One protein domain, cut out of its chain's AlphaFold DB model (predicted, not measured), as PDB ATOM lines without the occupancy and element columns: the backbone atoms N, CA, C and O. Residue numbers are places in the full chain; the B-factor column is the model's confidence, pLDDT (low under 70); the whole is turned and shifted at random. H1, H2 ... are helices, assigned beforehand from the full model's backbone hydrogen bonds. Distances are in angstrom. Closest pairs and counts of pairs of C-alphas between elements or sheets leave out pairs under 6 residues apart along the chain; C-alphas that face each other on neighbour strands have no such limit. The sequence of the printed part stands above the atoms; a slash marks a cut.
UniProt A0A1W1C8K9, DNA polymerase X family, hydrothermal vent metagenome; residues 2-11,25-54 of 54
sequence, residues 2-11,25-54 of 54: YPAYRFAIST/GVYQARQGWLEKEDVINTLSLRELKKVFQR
ATOM      1  N   TYR A   2      19.393  31.007  17.125       48.38
ATOM      2  CA  TYR A   2      18.231  30.869  16.242       48.38
ATOM      3  C   TYR A   2      17.238  29.857  16.835       48.38
ATOM      4  O   TYR A   2      17.684  28.899  17.471       48.38
ATOM      5  N   PRO A   3      15.916  30.051  16.673       58.94
ATOM      6  CA  PRO A   3      14.952  29.025  17.047       58.94
ATOM      7  C   PRO A   3      15.282  27.738  16.287       58.94
ATOM      8  O   PRO A   3      15.518  27.776  15.079       58.94
ATOM      9  N   ALA A   4      15.326  26.614  17.001       71.06
ATOM     10  CA  ALA A   4      15.548  25.310  16.391       71.06
ATOM     11  C   ALA A   4      14.383  25.006  15.435       71.06
ATOM     12  O   ALA A   4      13.248  24.784  15.867       71.06
ATOM     13  N   TYR A   5      14.655  25.057  14.131       82.00
ATOM     14  CA  TYR A   5      13.718  24.615  13.106       82.00
ATOM     15  C   TYR A   5      13.636  23.091  13.139       82.00
ATOM     16  O   TYR A   5      14.653  22.416  13.240       82.00
ATOM     17  N   ARG A   6      12.416  22.560  13.057       89.38
ATOM     18  CA  ARG A   6      12.165  21.117  12.993       89.38
ATOM     19  C   ARG A   6      11.566  20.760  11.642       89.38
ATOM     20  O   ARG A   6      10.692  21.471  11.146       89.38
ATOM     21  N   PHE A   7      12.014  19.651  11.075       95.56
ATOM     22  CA  PHE A   7      11.618  19.149   9.767       95.56
ATOM     23  C   PHE A   7      10.593  18.024   9.893       95.56
ATOM     24  O   PHE A   7      10.646  17.205  10.812       95.56
ATOM     25  N   ALA A   8       9.675  17.967   8.933       96.56
ATOM     26  CA  ALA A   8       8.762  16.851   8.742       96.56
ATOM     27  C   ALA A   8       9.074  16.175   7.407       96.56
ATOM     28  O   ALA A   8       9.173  16.837   6.376       96.56
ATOM     29  N   ILE A   9       9.200  14.854   7.426       98.00
ATOM     30  CA  ILE A   9       9.339  14.027   6.231       98.00
ATOM     31  C   ILE A   9       7.951  13.499   5.860       98.00
ATOM     32  O   ILE A   9       7.256  12.915   6.694       98.00
ATOM     33  N   SER A  10       7.544  13.706   4.609       98.00
ATOM     34  CA  SER A  10       6.247  13.285   4.068       98.00
ATOM     35  C   SER A  10       6.417  12.687   2.674       98.00
ATOM     36  O   SER A  10       7.356  13.027   1.958       98.00
ATOM     37  N   THR A  11       5.505  11.794   2.291       98.12
ATOM     38  CA  THR A  11       5.436  11.202   0.945       98.12
ATOM     39  C   THR A  11       4.405  11.872   0.042       98.12
ATOM     40  O   THR A  11       4.313  11.487  -1.116       98.12
ATOM     41  N   GLY A  25      12.486  10.221   1.477       98.25
ATOM     42  CA  GLY A  25      12.535  11.350   2.402       98.25
ATOM     43  C   GLY A  25      13.631  11.197   3.465       98.25
ATOM     44  O   GLY A  25      14.358  12.147   3.741       98.25
ATOM     45  N   VAL A  26      13.830   9.982   3.992       98.25
ATOM     46  CA  VAL A  26      14.945   9.679   4.912       98.25
ATOM     47  C   VAL A  26      16.305   9.838   4.224       98.25
ATOM     48  O   VAL A  26      17.236  10.371   4.824       98.25
ATOM     49  N   TYR A  27      16.445   9.404   2.969       98.50
ATOM     50  CA  TYR A  27      17.687   9.599   2.213       98.50
ATOM     51  C   TYR A  27      17.996  11.080   1.997       98.50
ATOM     52  O   TYR A  27      19.135  11.485   2.212       98.50
ATOM     53  N   GLN A  28      16.988  11.892   1.673       98.25
ATOM     54  CA  GLN A  28      17.157  13.340   1.541       98.25
ATOM     55  C   GLN A  28      17.548  13.999   2.868       98.25
ATOM     56  O   GLN A  28      18.460  14.820   2.887       98.25
ATOM     57  N   ALA A  29      16.940  13.591   3.987       97.75
ATOM     58  CA  ALA A  29      17.316  14.085   5.314       97.75
ATOM     59  C   ALA A  29      18.793  13.801   5.642       97.75
ATOM     60  O   ALA A  29      19.499  14.681   6.126       97.75
ATOM     61  N   ARG A  30      19.291  12.602   5.298       97.75
ATOM     62  CA  ARG A  30      20.710  12.244   5.468       97.75
ATOM     63  C   ARG A  30      21.640  13.087   4.597       97.75
ATOM     64  O   ARG A  30      22.698  13.488   5.066       97.75
ATOM     65  N   GLN A  31      21.260  13.357   3.345       98.06
ATOM     66  CA  GLN A  31      22.041  14.238   2.464       98.06
ATOM     67  C   GLN A  31      22.070  15.684   2.977       98.06
ATOM     68  O   GLN A  31      23.077  16.362   2.817       98.06
ATOM     69  N   GLY A  32      20.996  16.127   3.638       96.44
ATOM     70  CA  GLY A  32      20.910  17.424   4.312       96.44
ATOM     71  C   GLY A  32      21.544  17.473   5.705       96.44
ATOM     72  O   GLY A  32      21.340  18.460   6.401       96.44
ATOM     73  N   TRP A  33      22.262  16.420   6.118       96.81
ATOM     74  CA  TRP A  33      22.905  16.295   7.435       96.81
ATOM     75  C   TRP A  33      21.956  16.513   8.622       96.81
ATOM     76  O   TRP A  33      22.384  16.977   9.673       96.81
ATOM     77  N   LEU A  34      20.675  16.167   8.459       96.31
ATOM     78  CA  LEU A  34      19.715  16.219   9.556       96.31
ATOM     79  C   LEU A  34      19.975  15.079  10.539       96.31
ATOM     80  O   LEU A  34      20.101  13.911  10.144       96.31
ATOM     81  N   GLU A  35      19.990  15.421  11.820       95.31
ATOM     82  CA  GLU A  35      20.033  14.474  12.924       95.31
ATOM     83  C   GLU A  35      18.613  14.063  13.340       95.31
ATOM     84  O   GLU A  35      17.595  14.557  12.840       95.31
ATOM     85  N   LYS A  36      18.516  13.091  14.252       95.19
ATOM     86  CA  LYS A  36      17.224  12.558  14.705       95.19
ATOM     87  C   LYS A  36      16.380  13.657  15.361       95.19
ATOM     88  O   LYS A  36      15.160  13.687  15.188       95.19
ATOM     89  N   GLU A  37      17.042  14.534  16.101       93.50
ATOM     90  CA  GLU A  37      16.490  15.630  16.888       93.50
ATOM     91  C   GLU A  37      15.899  16.735  15.997       93.50
ATOM     92  O   GLU A  37      14.972  17.434  16.416       93.50
ATOM     93  N   ASP A  38      16.366  16.830  14.747       94.62
ATOM     94  CA  ASP A  38      15.867  17.781  13.754       94.62
ATOM     95  C   ASP A  38      14.544  17.332  13.115       94.62
ATOM     96  O   ASP A  38      13.822  18.156  12.551       94.62
ATOM     97  N   VAL A  39      14.193  16.039  13.183       96.62
ATOM     98  CA  VAL A  39      13.083  15.443  12.418       96.62
ATOM     99  C   VAL A  39      11.940  14.988  13.327       96.62
ATOM    100  O   VAL A  39      12.063  14.027  14.086       96.62
ATOM    101  N   ILE A  40      10.756  15.594  13.183       96.50
ATOM    102  CA  ILE A  40       9.602  15.314  14.058       96.50
ATOM    103  C   ILE A  40       9.050  13.888  13.916       96.50
ATOM    104  O   ILE A  40       8.407  13.389  14.835       96.50
ATOM    105  N   ASN A  41       9.298  13.216  12.786       97.19
ATOM    106  CA  ASN A  41       8.852  11.840  12.535       97.19
ATOM    107  C   ASN A  41       9.513  10.808  13.467       97.19
ATOM    108  O   ASN A  41       9.060   9.668  13.519       97.19
ATOM    109  N   THR A  42      10.589  11.183  14.169       97.12
ATOM    110  CA  THR A  42      11.319  10.305  15.099       97.12
ATOM    111  C   THR A  42      10.754  10.346  16.523       97.12
ATOM    112  O   THR A  42      11.115   9.511  17.356       97.12
ATOM    113  N   LEU A  43       9.872  11.311  16.800       96.06
ATOM    114  CA  LEU A  43       9.228  11.504  18.092       96.06
ATOM    115  C   LEU A  43       8.167  10.431  18.343       96.06
ATOM    116  O   LEU A  43       7.471   9.982  17.430       96.06
ATOM    117  N   SER A  44       7.962  10.078  19.612       97.06
ATOM    118  CA  SER A  44       6.776   9.313  19.997       97.06
ATOM    119  C   SER A  44       5.502  10.120  19.723       97.06
ATOM    120  O   SER A  44       5.504  11.353  19.727       97.06
ATOM    121  N   LEU A  45       4.359   9.441  19.583       96.38
ATOM    122  CA  LEU A  45       3.068  10.113  19.389       96.38
ATOM    123  C   LEU A  45       2.762  11.142  20.496       96.38
ATOM    124  O   LEU A  45       2.164  12.185  20.229       96.38
ATOM    125  N   ARG A  46       3.173  10.868  21.743       96.31
ATOM    126  CA  ARG A  46       2.983  11.786  22.878       96.31
ATOM    127  C   ARG A  46       3.814  13.058  22.721       96.31
ATOM    128  O   ARG A  46       3.316  14.138  23.021       96.31
ATOM    129  N   GLU A  47       5.064  12.933  22.290       94.69
ATOM    130  CA  GLU A  47       5.962  14.069  22.056       94.69
ATOM    131  C   GLU A  47       5.521  14.873  20.835       94.69
ATOM    132  O   GLU A  47       5.418  16.095  20.922       94.69
ATOM    133  N   LEU A  48       5.160  14.196  19.742       94.38
ATOM    134  CA  LEU A  48       4.671  14.829  18.518       94.38
ATOM    135  C   LEU A  48       3.421  15.682  18.775       94.38
ATOM    136  O   LEU A  48       3.336  16.810  18.300       94.38
ATOM    137  N   LYS A  49       2.471  15.200  19.590       94.44
ATOM    138  CA  LYS A  49       1.280  15.983  19.971       94.44
ATOM    139  C   LYS A  49       1.631  17.305  20.655       94.44
ATOM    140  O   LYS A  49       0.954  18.295  20.405       94.44
ATOM    141  N   LYS A  50       2.693  17.346  21.466       93.06
ATOM    142  CA  LYS A  50       3.149  18.586  22.116       93.06
ATOM    143  C   LYS A  50       3.713  19.596  21.116       93.06
ATOM    144  O   LYS A  50       3.641  20.785  21.374       93.06
ATOM    145  N   VAL A  51       4.256  19.145  19.979       90.12
ATOM    146  CA  VAL A  51       4.766  20.037  18.919       90.12
ATOM    147  C   VAL A  51       3.639  20.852  18.276       90.12
ATOM    148  O   VAL A  51       3.864  21.992  17.885       90.12
ATOM    149  N   PHE A  52       2.431  20.287  18.191       88.19
ATOM    150  CA  PHE A  52       1.260  20.933  17.584       88.19
ATOM    151  C   PHE A  52       0.346  21.652  18.585       88.19
ATOM    152  O   PHE A  52      -0.589  22.337  18.176       88.19
ATOM    153  N   GLN A  53       0.591  21.497  19.887       84.75
ATOM    154  CA  GLN A  53      -0.128  22.219  20.931       84.75
ATOM    155  C   GLN A  53       0.506  23.605  21.087       84.75
ATOM    156  O   GLN A  53       1.651  23.718  21.519       84.75
ATOM    157  N   ARG A  54      -0.229  24.635  20.658       60.91
ATOM    158  CA  ARG A  54       0.074  26.042  20.936       60.91
ATOM    159  C   ARG A  54      -0.482  26.440  22.291       60.91
ATOM    160  O   ARG A  54      -1.635  26.041  22.569       60.91
TER     161      ARG A  54
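AT A GLANCE: This is residues 2 to 11 and 25 to 54 of the 54 residues of the protein "DNA polymerase X family" of hydrothermal vent metagenome (UniProt A0A1W1C8K9). With little regular structure, the domain is two short helices, H1 and H2, at opposite ends, joined by a winding link that the stretched-out residues 2 to 11 cross. The printed part has 40 residues; its two named helices, H1 then H2, hold 15 of them, with no named strand, and the class is all helix. It is only just loose, close to compact, with a radius of gyration of the C-alphas of 10.8 A and spans of 30 by 26 by 15 A.

HOW THE PARTS SIT: H2, residues 45 to 52, is apart from H1, residues 25 to 31. Every O i to N i+4 pair in H1 is within hydrogen-bond range; in H2, 2 of 4 are.

IN THESE COORDINATES: H2 measures 11.1 A from C-alpha 45 at (3.068, 10.113, 19.389) to C-alpha 52 at (1.260, 20.933, 17.584). H1 measures 9.9 A and begins with C-alpha 25 at (12.535, 11.350, 2.402).

THE WHOLE: The C-alphas farthest apart, those of Gln 31 and Arg 54, are 31.0 A apart. Residues 12 to 24 are not printed; C-alphas 11 and 25 are 7.2 A apart across the cut. The link from H1 to H2, residues 32 to 44, is long. Mean pLDDT of the printed part is 91.6; residues 2, 3 and 54 are under 70.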